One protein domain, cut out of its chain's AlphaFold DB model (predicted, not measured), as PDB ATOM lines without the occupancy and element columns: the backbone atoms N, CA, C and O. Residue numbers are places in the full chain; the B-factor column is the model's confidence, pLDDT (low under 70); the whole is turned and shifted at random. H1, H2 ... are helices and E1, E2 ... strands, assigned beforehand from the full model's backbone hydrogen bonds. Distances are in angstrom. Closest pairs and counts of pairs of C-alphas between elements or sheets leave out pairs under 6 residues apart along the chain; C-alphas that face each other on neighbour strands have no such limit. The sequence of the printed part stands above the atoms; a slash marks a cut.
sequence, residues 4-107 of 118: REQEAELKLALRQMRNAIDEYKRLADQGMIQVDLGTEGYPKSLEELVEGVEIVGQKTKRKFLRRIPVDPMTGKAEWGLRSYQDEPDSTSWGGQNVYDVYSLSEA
ATOM      1  N   ARG A   4     153.305 122.000 113.705       93.88
ATOM      2  CA  ARG A   4     153.021 122.116 115.151       93.88
ATOM      3  C   ARG A   4     153.069 123.559 115.660       93.88
ATOM      4  O   ARG A   4     152.269 123.923 116.512       93.88
ATOM      5  N   GLU A   5     154.001 124.365 115.152       95.56
ATOM      6  CA  GLU A   5     154.090 125.787 115.509       95.56
ATOM      7  C   GLU A   5     152.882 126.558 114.967       95.56
ATOM      8  O   GLU A   5     152.256 127.290 115.725       95.56
ATOM      9  N   GLN A   6     152.494 126.323 113.706       94.81
ATOM     10  CA  GLN A   6     151.301 126.950 113.117       94.81
ATOM     11  C   GLN A   6     150.025 126.586 113.887       94.81
ATOM     12  O   GLN A   6     149.193 127.448 114.148       94.81
ATOM     13  N   GLU A   7     149.884 125.329 114.313       97.19
ATOM     14  CA  GLU A   7     148.749 124.877 115.124       97.19
ATOM     15  C   GLU A   7     148.697 125.537 116.506       97.19
ATOM     16  O   GLU A   7     147.620 125.898 116.987       97.19
ATOM     17  N   ALA A   8     149.852 125.710 117.153       97.25
ATOM     18  CA  ALA A   8     149.935 126.408 118.429       97.25
ATOM     19  C   ALA A   8     149.584 127.897 118.276       97.25
ATOM     20  O   ALA A   8     148.833 128.438 119.090       97.25
ATOM     21  N   GLU A   9     150.078 128.542 117.217       97.44
ATOM     22  CA  GLU A   9     149.743 129.927 116.883       97.44
ATOM     23  C   GLU A   9     148.256 130.093 116.549       97.44
ATOM     24  O   GLU A   9     147.636 131.046 117.021       97.44
ATOM     25  N   LEU A  10     147.653 129.145 115.822       97.62
ATOM     26  CA  LEU A  10     146.229 129.172 115.490       97.62
ATOM     27  C   LEU A  10     145.382 129.120 116.763       97.62
ATOM     28  O   LEU A  10     144.505 129.957 116.964       97.62
ATOM     29  N   LYS A  11     145.682 128.182 117.670       97.44
ATOM     30  CA  LYS A  11     144.980 128.067 118.958       97.44
ATOM     31  C   LYS A  11     145.134 129.327 119.805       97.44
ATOM     32  O   LYS A  11     144.180 129.745 120.461       97.44
ATOM     33  N   LEU A  12     146.314 129.948 119.791       97.94
ATOM     34  CA  LEU A  12     146.549 131.214 120.482       97.94
ATOM     35  C   LEU A  12     145.699 132.345 119.888       97.94
ATOM     36  O   LEU A  12     145.064 133.079 120.645       97.94
ATOM     37  N   ALA A  13     145.662 132.466 118.560       98.06
ATOM     38  CA  ALA A  13     144.881 133.475 117.850       98.06
ATOM     39  C   ALA A  13     143.374 133.316 118.110       98.06
ATOM     40  O   ALA A  13     142.720 134.286 118.498       98.06
ATOM     41  N   LEU A  14     142.847 132.091 117.990       98.06
ATOM     42  CA  LEU A  14     141.450 131.763 118.297       98.06
ATOM     43  C   LEU A  14     141.102 132.116 119.743       98.06
ATOM     44  O   LEU A  14     140.146 132.847 119.991       98.06
ATOM     45  N   ARG A  15     141.921 131.679 120.707       98.25
ATOM     46  CA  ARG A  15     141.709 131.992 122.126       98.25
ATOM     47  C   ARG A  15     141.739 133.495 122.394       98.25
ATOM     48  O   ARG A  15     140.940 133.985 123.185       98.25
ATOM     49  N   GLN A  16     142.651 134.229 121.762       98.25
ATOM     50  CA  GLN A  16     142.735 135.679 121.918       98.25
ATOM     51  C   GLN A  16     141.453 136.370 121.438       98.25
ATOM     52  O   GLN A  16     140.949 137.248 122.137       98.25
ATOM     53  N   MET A  17     140.933 135.990 120.268       98.44
ATOM     54  CA  MET A  17     139.708 136.580 119.723       98.44
ATOM     55  C   MET A  17     138.469 136.173 120.522       98.44
ATOM     56  O   MET A  17     137.701 137.050 120.903       98.44
ATOM     57  N   ARG A  18     138.316 134.886 120.858       98.25
ATOM     58  CA  ARG A  18     137.197 134.382 121.673       98.25
ATOM     59  C   ARG A  18     137.130 135.062 123.036       98.25
ATOM     60  O   ARG A  18     136.098 135.609 123.390       98.25
ATOM     61  N   ASN A  19     138.262 135.191 123.731       98.56
ATOM     62  CA  ASN A  19     138.309 135.927 124.998       98.56
ATOM     63  C   ASN A  19     137.888 137.403 124.850       98.56
ATOM     64  O   ASN A  19     137.331 137.981 125.780       98.56
ATOM     65  N   ALA A  20     138.201 138.043 123.717       98.44
ATOM     66  CA  ALA A  20     137.797 139.423 123.456       98.44
ATOM     67  C   ALA A  20     136.285 139.536 123.206       98.44
ATOM     68  O   ALA A  20     135.665 140.471 123.712       98.44
ATOM     69  N   ILE A  21     135.707 138.575 122.480       98.38
ATOM     70  CA  ILE A  21     134.259 138.450 122.263       98.38
ATOM     71  C   ILE A  21     133.543 138.202 123.598       98.38
ATOM     72  O   ILE A  21     132.592 138.909 123.927       98.38
ATOM     73  N   ASP A  22     134.044 137.273 124.412       98.19
ATOM     74  CA  ASP A  22     133.463 136.934 125.715       98.19
ATOM     75  C   ASP A  22     133.495 138.122 126.685       98.19
ATOM     76  O   ASP A  22     132.524 138.391 127.391       98.19
ATOM     77  N   GLU A  23     134.595 138.880 126.714       98.31
ATOM     78  CA  GLU A  23     134.707 140.080 127.549       98.31
ATOM     79  C   GLU A  23     133.781 141.205 127.064       98.31
ATOM     80  O   GLU A  23     133.236 141.937 127.894       98.31
ATOM     81  N   TYR A  24     133.567 141.337 125.749       98.19
ATOM     82  CA  TYR A  24     132.555 142.242 125.198       98.19
ATOM     83  C   TYR A  24     131.164 141.838 125.692       98.19
ATOM     84  O   TYR A  24     130.476 142.641 126.322       98.19
ATOM     85  N   LYS A  25     130.786 140.571 125.483       97.62
ATOM     86  CA  LYS A  25     129.490 140.021 125.892       97.62
ATOM     87  C   LYS A  25     129.248 140.198 127.388       97.62
ATOM     88  O   LYS A  25     128.191 140.671 127.793       97.62
ATOM     89  N   ARG A  26     130.260 139.935 128.218       98.25
ATOM     90  CA  ARG A  26     130.184 140.127 129.671       98.25
ATOM     91  C   ARG A  26     129.856 141.572 130.053       98.25
ATOM     92  O   ARG A  26     129.109 141.794 131.003       98.25
ATOM     93  N   LEU A  27     130.430 142.560 129.366       97.75
ATOM     94  CA  LEU A  27     130.140 143.974 129.626       97.75
ATOM     95  C   LEU A  27     128.759 144.381 129.097       97.75
ATOM     96  O   LEU A  27     128.064 145.149 129.763       97.75
ATOM     97  N   ALA A  28     128.342 143.843 127.952       97.12
ATOM     98  CA  ALA A  28     126.992 144.021 127.424       97.12
ATOM     99  C   ALA A  28     125.925 143.474 128.389       97.12
ATOM    100  O   ALA A  28     124.988 144.190 128.734       97.12
ATOM    101  N   ASP A  29     126.126 142.270 128.930       96.62
ATOM    102  CA  ASP A  29     125.226 141.649 129.915       96.62
ATOM    103  C   ASP A  29     125.161 142.422 131.240       96.62
ATOM    104  O   ASP A  29     124.157 142.385 131.948       96.62
ATOM    105  N   GLN A  30     126.221 143.161 131.573       97.06
ATOM    106  CA  GLN A  30     126.256 144.067 132.725       97.06
ATOM    107  C   GLN A  30     125.573 145.418 132.452       97.06
ATOM    108  O   GLN A  30     125.562 146.278 133.330       97.06
ATOM    109  N   GLY A  31     125.036 145.635 131.246       95.81
ATOM    110  CA  GLY A  31     124.461 146.913 130.821       95.81
ATOM    111  C   GLY A  31     125.502 148.019 130.633       95.81
ATOM    112  O   GLY A  31     125.154 149.198 130.611       95.81
ATOM    113  N   MET A  32     126.784 147.658 130.526       96.75
ATOM    114  CA  MET A  32     127.889 148.611 130.377       96.75
ATOM    115  C   MET A  32     128.125 149.003 128.914       96.75
ATOM    116  O   MET A  32     128.751 150.031 128.666       96.75
ATOM    117  N   ILE A  33     127.637 148.191 127.973       96.38
ATOM    118  CA  ILE A  33     127.623 148.443 126.526       96.38
ATOM    119  C   ILE A  33     126.161 148.488 126.085       96.38
ATOM    120  O   ILE A  33     125.358 147.663 126.521       96.38
ATOM    121  N   GLN A  34     125.813 149.439 125.218       91.56
ATOM    122  CA  GLN A  34     124.489 149.477 124.605       91.56
ATOM    123  C   GLN A  34     124.322 148.282 123.659       91.56
ATOM    124  O   GLN A  34     125.092 148.120 122.717       91.56
ATOM    125  N   VAL A  35     123.298 147.466 123.905       91.81
ATOM    126  CA  VAL A  35     122.984 146.299 123.077       91.81
ATOM    127  C   VAL A  35     122.022 146.696 121.968       91.81
ATOM    128  O   VAL A  35     120.924 147.188 122.232       91.81
ATOM    129  N   ASP A  36     122.430 146.455 120.726       88.81
ATOM    130  CA  ASP A  36     121.571 146.630 119.565       88.81
ATOM    131  C   ASP A  36     120.671 145.403 119.352       88.81
ATOM    132  O   ASP A  36     121.020 144.267 119.679       88.81
ATOM    133  N   LEU A  37     119.491 145.625 118.770       87.81
ATOM    134  CA  LEU A  37     118.547 144.544 118.485       87.81
ATOM    135  C   LEU A  37     119.174 143.488 117.563       87.81
ATOM    136  O   LEU A  37     119.759 143.818 116.532       87.81
ATOM    137  N   GLY A  38     119.010 142.215 117.929       84.25
ATOM    138  CA  GLY A  38     119.505 141.065 117.168       84.25
ATOM    139  C   GLY A  38     120.975 140.711 117.405       84.25
ATOM    140  O   GLY A  38     121.418 139.659 116.939       84.25
ATOM    141  N   THR A  39     121.737 141.522 118.150       90.50
ATOM    142  CA  THR A  39     123.133 141.173 118.456       90.50
ATOM    143  C   THR A  39     123.270 140.252 119.660       90.50
ATOM    144  O   THR A  39     124.330 139.668 119.857       90.50
ATOM    145  N   GLU A  40     122.223 140.135 120.483       93.88
ATOM    146  CA  GLU A  40     122.246 139.385 121.745       93.88
ATOM    147  C   GLU A  40     123.408 139.808 122.661       93.88
ATOM    148  O   GLU A  40     123.895 139.022 123.465       93.88
ATOM    149  N   GLY A  41     123.891 141.050 122.542       94.19
ATOM    150  CA  GLY A  41     125.024 141.565 123.317       94.19
ATOM    151  C   GLY A  41     126.405 141.135 122.812       94.19
ATOM    152  O   GLY A  41     127.393 141.407 123.487       94.19
ATOM    153  N   TYR A  42     126.493 140.492 121.649       97.19
ATOM    154  CA  TYR A  42     127.752 140.215 120.952       97.19
ATOM    155  C   TYR A  42     128.133 141.370 120.008       97.19
ATOM    156  O   TYR A  42     127.255 142.123 119.573       97.19
ATOM    157  N   PRO A  43     129.427 141.532 119.673       96.81
ATOM    158  CA  PRO A  43     129.866 142.549 118.720       96.81
ATOM    159  C   PRO A  43     129.308 142.271 117.318       96.81
ATOM    160  O   PRO A  43     129.114 141.115 116.935       96.81
ATOM    161  N   LYS A  44     129.087 143.319 116.517       95.00
ATOM    162  CA  LYS A  44     128.591 143.165 115.135       95.00
ATOM    163  C   LYS A  44     129.675 142.692 114.172       95.00
ATOM    164  O   LYS A  44     129.371 142.046 113.171       95.00
ATOM    165  N   SER A  45     130.932 143.013 114.468       95.62
ATOM    166  CA  SER A  45     132.089 142.598 113.679       95.62
ATOM    167  C   SER A  45     133.364 142.533 114.530       95.62
ATOM    168  O   SER A  45     133.408 143.031 115.657       95.62
ATOM    169  N   LEU A  46     134.428 141.923 113.998       96.62
ATOM    170  CA  LEU A  46     135.727 141.867 114.685       96.62
ATOM    171  C   LEU A  46     136.415 143.237 114.751       96.62
ATOM    172  O   LEU A  46     137.200 143.492 115.666       96.62
ATOM    173  N   GLU A  47     136.118 144.131 113.810       96.88
ATOM    174  CA  GLU A  47     136.646 145.494 113.766       96.88
ATOM    175  C   GLU A  47     136.191 146.299 114.984       96.88
ATOM    176  O   GLU A  47     136.987 147.045 115.555       96.88
ATOM    177  N   GLU A  48     134.964 146.076 115.462       96.19
ATOM    178  CA  GLU A  48     134.422 146.729 116.656       96.19
ATOM    179  C   GLU A  48     135.291 146.463 117.901       96.19
ATOM    180  O   GLU A  48     135.530 147.354 118.722       96.19
ATOM    181  N   LEU A  49     135.875 145.262 117.998       97.62
ATOM    182  CA  LEU A  49     136.793 144.892 119.080       97.62
ATOM    183  C   LEU A  49     138.124 145.662 119.022       97.62
ATOM    184  O   LEU A  49     138.780 145.822 120.058       97.62
ATOM    185  N   VAL A  50     138.535 146.134 117.840       97.94
ATOM    186  CA  VAL A  50     139.787 146.877 117.606       97.94
ATOM    187  C   VAL A  50     139.577 148.390 117.688       97.94
ATOM    188  O   VAL A  50     140.379 149.103 118.302       97.94
ATOM    189  N   GLU A  51     138.510 148.898 117.075       97.31
ATOM    190  CA  GLU A  51     138.130 150.311 117.132       97.31
ATOM    191  C   GLU A  51     137.726 150.713 118.554       97.31
ATOM    192  O   GLU A  51     138.098 151.792 119.036       97.31
ATOM    193  N   GLY A  52     137.071 149.785 119.251       95.94
ATOM    194  CA  GLY A  52     136.594 149.922 120.612       95.94
ATOM    195  C   GLY A  52     135.215 150.566 120.702       95.94
ATOM    196  O   GLY A  52     134.770 151.293 119.811       95.94
ATOM    197  N   VAL A  53     134.564 150.340 121.841       96.31
ATOM    198  CA  VAL A  53     133.198 150.802 122.121       96.31
ATOM    199  C   VAL A  53     133.139 151.662 123.370       96.31
ATOM    200  O   VAL A  53     134.029 151.623 124.223       96.31
ATOM    201  N   GLU A  54     132.094 152.473 123.466       96.31
ATOM    202  CA  GLU A  54     131.828 153.259 124.664       96.31
ATOM    203  C   GLU A  54     131.369 152.345 125.800       96.31
ATOM    204  O   GLU A  54     130.543 151.456 125.606       96.31
ATOM    205  N   ILE A  55     131.935 152.564 126.988       96.06
ATOM    206  CA  ILE A  55     131.580 151.845 128.211       96.06
ATOM    207  C   ILE A  55     130.997 152.850 129.192       96.06
ATOM    208  O   ILE A  55     131.608 153.895 129.437       96.06
ATOM    209  N   VAL A  56     129.855 152.521 129.798       95.06
ATOM    210  CA  VAL A  56     129.235 153.352 130.838       95.06
ATOM    211  C   VAL A  56     130.257 153.677 131.934       95.06
ATOM    212  O   VAL A  56     130.916 152.800 132.494       95.06
ATOM    213  N   GLY A  57     130.416 154.970 132.224       93.69
ATOM    214  CA  GLY A  57     131.366 155.466 133.222       93.69
ATOM    215  C   GLY A  57     132.816 155.615 132.738       93.69
ATOM    216  O   GLY A  57     133.654 156.083 133.508       93.69
ATOM    217  N   GLN A  58     133.134 155.280 131.482       93.88
ATOM    218  CA  GLN A  58     134.448 155.531 130.884       93.88
ATOM    219  C   GLN A  58     134.402 156.723 129.923       93.88
ATOM    220  O   GLN A  58     133.452 156.903 129.170       93.88
ATOM    221  N   LYS A  59     135.460 157.546 129.931       93.31
ATOM    222  CA  LYS A  59     135.590 158.705 129.023       93.31
ATOM    223  C   LYS A  59     136.163 158.346 127.651       93.31
ATOM    224  O   LYS A  59     136.113 159.156 126.734       93.31
ATOM    225  N   THR A  60     136.772 157.173 127.532       95.25
ATOM    226  CA  THR A  60     137.457 156.708 126.324       95.25
ATOM    227  C   THR A  60     136.887 155.370 125.898       95.25
ATOM    228  O   THR A  60     136.553 154.552 126.755       95.25
ATOM    229  N   LYS A  61     136.852 155.120 124.587       95.56
ATOM    230  CA  LYS A  61     136.453 153.823 124.039       95.56
ATOM    231  C   LYS A  61     137.349 152.701 124.567       95.56
ATOM    232  O   LYS A  61     138.578 152.821 124.549       95.56
ATOM    233  N   ARG A  62     136.741 151.600 124.999       96.38
ATOM    234  CA  ARG A  62     137.451 150.388 125.406       96.38
ATOM    235  C   ARG A  62     137.709 149.512 124.188       96.38
ATOM    236  O   ARG A  62     136.777 149.127 123.494       96.38
ATOM    237  N   LYS A  63     138.979 149.176 123.964       97.44
ATOM    238  CA  LYS A  63     139.426 148.233 122.929       97.44
ATOM    239  C   LYS A  63     139.651 146.858 123.549       97.44
ATOM    240  O   LYS A  63     140.291 146.766 124.598       97.44
ATOM    241  N   PHE A  64     139.156 145.811 122.901       97.62
ATOM    242  CA  PHE A  64     139.293 144.421 123.354       97.62
ATOM    243  C   PHE A  64     140.442 143.707 122.637       97.62
ATOM    244  O   PHE A  64     141.108 142.853 123.218       97.62
ATOM    245  N   LEU A  65     140.735 144.116 121.400       97.69
ATOM    246  CA  LEU A  65     141.857 143.637 120.603       97.69
ATOM    247  C   LEU A  65     142.788 144.789 120.217       97.69
ATOM    248  O   LEU A  65     142.365 145.911 119.952       97.69
ATOM    249  N   ARG A  66     144.093 144.499 120.146       97.06
ATOM    250  CA  ARG A  66     145.087 145.441 119.594       97.06
ATOM    251  C   ARG A  66     145.057 145.477 118.064       97.06
ATOM    252  O   ARG A  66     145.371 146.501 117.471       97.06
ATOM    253  N   ARG A  67     144.748 144.331 117.457       97.31
ATOM    254  CA  ARG A  67     144.539 144.080 116.027       97.31
ATOM    255  C   ARG A  67     143.865 142.716 115.875       97.31
ATOM    256  O   ARG A  67     143.995 141.887 116.780       97.31
ATOM    257  N   ILE A  68     143.239 142.472 114.730       97.81
ATOM    258  CA  ILE A  68     142.807 141.126 114.340       97.81
ATOM    259  C   ILE A  68     144.075 140.301 114.034       97.81
ATOM    260  O   ILE A  68     144.934 140.776 113.279       97.81
ATOM    261  N   PRO A  69     144.279 139.132 114.668       97.81
ATOM    262  CA  PRO A  69     145.430 138.285 114.383       97.81
ATOM    263  C   PRO A  69     145.350 137.700 112.968       97.81
ATOM    264  O   PRO A  69     144.269 137.515 112.409       97.81
ATOM    265  N   VAL A  70     146.514 137.393 112.401       97.75
ATOM    266  CA  VAL A  70     146.621 136.654 111.140       97.75
ATOM    267  C   VAL A  70     146.393 135.175 111.435       97.75
ATOM    268  O   VAL A  70     146.994 134.645 112.366       97.75
ATOM    269  N   ASP A  71     145.549 134.518 110.647       97.38
ATOM    270  CA  ASP A  71     145.414 133.068 110.663       97.38
ATOM    271  C   ASP A  71     146.708 132.443 110.095       97.38
ATOM    272  O   ASP A  71     147.024 132.650 108.918       97.38
ATOM    273  N   PRO A  72     147.485 131.685 110.894       96.88
ATOM    274  CA  PRO A  72     148.760 131.114 110.454       96.88
ATOM    275  C   PRO A  72     148.604 129.996 109.414       96.88
ATOM    276  O   PRO A  72     149.600 129.586 108.810       96.88
ATOM    277  N   MET A  73     147.380 129.501 109.191       95.31
ATOM    278  CA  MET A  73     147.080 128.484 108.184       95.31
ATOM    279  C   MET A  73     146.810 129.089 106.806       95.31
ATOM    280  O   MET A  73     147.161 128.478 105.797       95.31
ATOM    281  N   THR A  74     146.195 130.273 106.749       95.81
ATOM    282  CA  THR A  74     145.862 130.968 105.489       95.81
ATOM    283  C   THR A  74     146.813 132.124 105.177       95.81
ATOM    284  O   THR A  74     146.898 132.563 104.031       95.81
ATOM    285  N   GLY A  75     147.544 132.618 106.179       95.56
ATOM    286  CA  GLY A  75     148.432 133.773 106.070       95.56
ATOM    287  C   GLY A  75     147.697 135.114 105.998       95.56
ATOM    288  O   GLY A  75     148.322 136.129 105.688       95.56
ATOM    289  N   LYS A  76     146.390 135.142 106.277       96.00
ATOM    290  CA  LYS A  76     145.551 136.344 106.200       96.00
ATOM    291  C   LYS A  76     144.823 136.605 107.514       96.00
ATOM    292  O   LYS A  76     144.543 135.684 108.268       96.00
ATOM    293  N   ALA A  77     144.481 137.862 107.784       96.00
ATOM    294  CA  ALA A  77     143.607 138.228 108.903       96.00
ATOM    295  C   ALA A  77     142.117 138.095 108.518       96.00
ATOM    296  O   ALA A  77     141.323 138.991 108.782       96.00
ATOM    297  N   GLU A  78     141.764 136.996 107.845       95.38
ATOM    298  CA  GLU A  78     140.409 136.668 107.393       95.38
ATOM    299  C   GLU A  78     139.934 135.438 108.175       95.38
ATOM    300  O   GLU A  78     140.599 134.403 108.161       95.38
ATOM    301  N   TRP A  79     138.799 135.558 108.861       96.44
ATOM    302  CA  TRP A  79     138.268 134.524 109.748       96.44
ATOM    303  C   TRP A  79     136.830 134.190 109.371       96.44
ATOM    304  O   TRP A  79     136.060 135.069 108.983       96.44
ATOM    305  N   GLY A  80     136.467 132.917 109.499       94.69
ATOM    306  CA  GLY A  80     135.073 132.505 109.477       94.69
ATOM    307  C   GLY A  80     134.393 132.962 110.760       94.69
ATOM    308  O   GLY A  80     135.013 132.935 111.823       94.69
ATOM    309  N   LEU A  81     133.143 133.402 110.654       94.81
ATOM    310  CA  LEU A  81     132.363 133.940 111.766       94.81
ATOM    311  C   LEU A  81     131.127 133.070 111.986       94.81
ATOM    312  O   LEU A  81     130.575 132.517 111.034       94.81
ATOM    313  N   ARG A  82     130.684 132.974 113.236       92.94
ATOM    314  CA  ARG A  82     129.405 132.364 113.615       92.94
ATOM    315  C   ARG A  82     128.605 133.367 114.425       92.94
ATOM    316  O   ARG A  82     129.167 134.050 115.282       92.94
ATOM    317  N   SER A  83     127.316 133.467 114.143       92.69
ATOM    318  CA  SER A  83     126.361 134.234 114.932       92.69
ATOM    319  C   SER A  83     125.777 133.369 116.041       92.69
ATOM    320  O   SER A  83     125.718 132.148 115.936       92.69
ATOM    321  N   TYR A  84     125.320 134.009 117.112       89.31
ATOM    322  CA  TYR A  84     124.683 133.340 118.245       89.31
ATOM    323  C   TYR A  84     123.439 132.534 117.831       89.31
ATOM    324  O   TYR A  84     123.104 131.532 118.455       89.31
ATOM    325  N   GLN A  85     122.753 132.979 116.777       87.69
ATOM    326  CA  GLN A  85     121.563 132.333 116.230       87.69
ATOM    327  C   GLN A  85     121.875 131.212 115.226       87.69
ATOM    328  O   GLN A  85     120.944 130.533 114.794       87.69
ATOM    329  N   ASP A  86     123.139 131.030 114.832       85.56
ATOM    330  CA  ASP A  86     123.519 129.982 113.886       85.56
ATOM    331  C   ASP A  86     123.471 128.601 114.562       85.56
ATOM    332  O   ASP A  86     123.750 128.452 115.755       85.56
ATOM    333  N   GLU A  87     123.143 127.561 113.789       77.62
ATOM    334  CA  GLU A  87     123.219 126.182 114.281       77.62
ATOM    335  C   GLU A  87     124.675 125.802 114.633       77.62
ATOM    336  O   GLU A  87     125.616 126.294 113.995       77.62
ATOM    337  N   PRO A  88     124.900 124.904 115.614       71.94
ATOM    338  CA  PRO A  88     126.247 124.525 116.058       71.94
ATOM    339  C   PRO A  88     127.172 124.027 114.936       71.94
ATOM    340  O   PRO A  88     128.389 124.187 115.004       71.94
ATOM    341  N   ASP A  89     126.612 123.435 113.886       69.50
ATOM    342  CA  ASP A  89     127.305 122.904 112.713       69.50
ATOM    343  C   ASP A  89     127.185 123.797 111.465       69.50
ATOM    344  O   ASP A  89     127.722 123.447 110.411       69.50
ATOM    345  N   SER A  90     126.567 124.979 111.579       73.62
ATOM    346  CA  SER A  90     126.440 125.912 110.459       73.62
ATOM    347  C   SER A  90     127.807 126.395 109.974       73.62
ATOM    348  O   SER A  90     128.643 126.884 110.735       73.62
ATOM    349  N   THR A  91     128.023 126.297 108.664       64.31
ATOM    350  CA  THR A  91     129.183 126.873 107.970       64.31
ATOM    351  C   THR A  91     128.870 128.222 107.321       64.31
ATOM    352  O   THR A  91     129.695 128.755 106.579       64.31
ATOM    353  N   SER A  92     127.661 128.745 107.534       71.50
ATOM    354  CA  SER A  92     127.196 130.022 107.003       71.50
ATOM    355  C   SER A  92     126.936 130.981 108.151       71.50
ATOM    356  O   SER A  92     126.268 130.623 109.115       71.50
ATOM    357  N   TRP A  93     127.467 132.193 108.023       78.44
ATOM    358  CA  TRP A  93     127.313 133.240 109.022       78.44
ATOM    359  C   TRP A  93     125.982 133.967 108.833       78.44
ATOM    360  O   TRP A  93     125.737 134.527 107.759       78.44
ATOM    361  N   GLY A  94     125.144 133.991 109.870       75.06
ATOM    362  CA  GLY A  94     123.863 134.700 109.857       75.06
ATOM    363  C   GLY A  94     123.984 136.228 109.749       75.06
ATOM    364  O   GLY A  94     123.039 136.899 109.329       75.06
ATOM    365  N   GLY A  95     125.153 136.792 110.076       83.75
ATOM    366  CA  GLY A  95     125.461 138.211 109.881       83.75
ATOM    367  C   GLY A  95     124.917 139.147 110.960       83.75
ATOM    368  O   GLY A  95     125.064 140.362 110.839       83.75
ATOM    369  N   GLN A  96     124.281 138.620 112.011       86.38
ATOM    370  CA  GLN A  96     123.687 139.447 113.066       86.38
ATOM    371  C   GLN A  96     124.716 139.872 114.120       86.38
ATOM    372  O   GLN A  96     124.619 140.960 114.684       86.38
ATOM    373  N   ASN A  97     125.677 138.996 114.411       92.44
ATOM    374  CA  ASN A  97     126.719 139.209 115.412       92.44
ATOM    375  C   ASN A  97     127.883 138.227 115.242       92.44
ATOM    376  O   ASN A  97     127.794 137.256 114.484       92.44
ATOM    377  N   VAL A  98     128.962 138.475 115.979       95.81
ATOM    378  CA  VAL A  98     130.119 137.590 116.094       95.81
ATOM    379  C   VAL A  98     130.112 136.928 117.468       95.81
ATOM    380  O   VAL A  98     130.576 137.503 118.453       95.81
ATOM    381  N   TYR A  99     129.573 135.712 117.510       95.00
ATOM    382  CA  TYR A  99     129.589 134.817 118.665       95.00
ATOM    383  C   TYR A  99     130.882 134.001 118.724       95.00
ATOM    384  O   TYR A  99     131.491 133.876 119.781       95.00
ATOM    385  N   ASP A 100     131.314 133.470 117.579       95.12
ATOM    386  CA  ASP A 100     132.529 132.667 117.484       95.12
ATOM    387  C   ASP A 100     133.280 132.919 116.169       95.12
ATOM    388  O   ASP A 100     132.735 133.467 115.206       95.12
ATOM    389  N   VAL A 101     134.550 132.518 116.145       95.62
ATOM    390  CA  VAL A 101     135.468 132.624 115.013       95.62
ATOM    391  C   VAL A 101     136.171 131.299 114.743       95.62
ATOM    392  O   VAL A 101     136.482 130.558 115.672       95.62
ATOM    393  N   TYR A 102     136.479 131.022 113.478       95.06
ATOM    394  CA  TYR A 102     137.196 129.816 113.061       95.06
ATOM    395  C   TYR A 102     138.099 130.073 111.845       95.06
ATOM    396  O   TYR A 102     137.919 131.045 111.107       95.06
ATOM    397  N   SER A 103     139.096 129.209 111.627       96.31
ATOM    398  CA  SER A 103     140.003 129.327 110.473       96.31
ATOM    399  C   SER A 103     139.278 129.034 109.158       96.31
ATOM    400  O   SER A 103     138.548 128.051 109.046       96.31
ATOM    401  N   LEU A 104     139.548 129.830 108.120       95.50
ATOM    402  CA  LEU A 104     139.068 129.565 106.755       95.50
ATOM    403  C   LEU A 104     139.893 128.492 106.024       95.50
ATOM    404  O   LEU A 104     139.642 128.203 104.854       95.50
ATOM    405  N   SER A 105     140.895 127.904 106.680       94.88
ATOM    406  CA  SER A 105     141.704 126.844 106.092       94.88
ATOM    407  C   SER A 105     140.887 125.570 105.863       94.88
ATOM    408  O   SER A 105     140.255 125.036 106.773       94.88
ATOM    409  N   GLU A 106     140.983 125.018 104.654       93.81
ATOM    410  CA  GLU A 106     140.435 123.695 104.325       93.81
ATOM    411  C   GLU A 106     141.347 122.540 104.775       93.81
ATOM    412  O   GLU A 106     141.020 121.367 104.576       93.81
ATOM    413  N   ALA A 107     142.502 122.851 105.371       94.56
ATOM    414  CA  ALA A 107     143.474 121.854 105.788       94.56
ATOM    415  C   ALA A 107     143.062 121.112 107.071       94.56
ATOM    416  O   ALA A 107     142.209 121.535 107.857       94.56
TER     417      ALA A 107
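Overview. This is residues 4 to 107 of the 118 residues of an uncharacterized protein of bacterium HR09 (UniProt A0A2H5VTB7). There is little regular structure here: one long helix, H1, has a layer of loops packed along one side, which includes short helix H2 and the small hairpin E1 and E2. Of 104 printed residues, 40 are in named elements, mostly helix, in the order H1, H2, E1, E2; the sheet E1 - E2 is antiparallel. The whole is compact, radius of gyration of the C-alphas 14.1 A, but elongated, spanning 44 by 28 by 16 A.

Along the chain. Find C-alpha 4 at (153.021, 122.116, 115.151); H1, residues 4 to 29, runs 37.0 A from there. Next come H2, residues 46 to 51, 9.1 A, and E1, residues 79 to 82, 9.9 A. E2, residues 100 to 103, 10.8 A, ends at (140.003, 129.327, 110.473).

Arrangement. H1 and H2 only just touch, with 3 pairs of C-alphas within 8 A; the closest, Ala 20 and Leu 49, are 7.1 A apart. H1's closest C-alphas to E2 are Arg 18 and Asp 100, 6.5 A. In the hairpin, N 80 and O 102 are 2.9 A apart. Every O i to N i+4 pair is within hydrogen-bond range in H1, 1 of 2 in H2.

Size, cuts and confidence. The printed part has no cut; its three links are long. Residues 89 and 91 are under pLDDT 70.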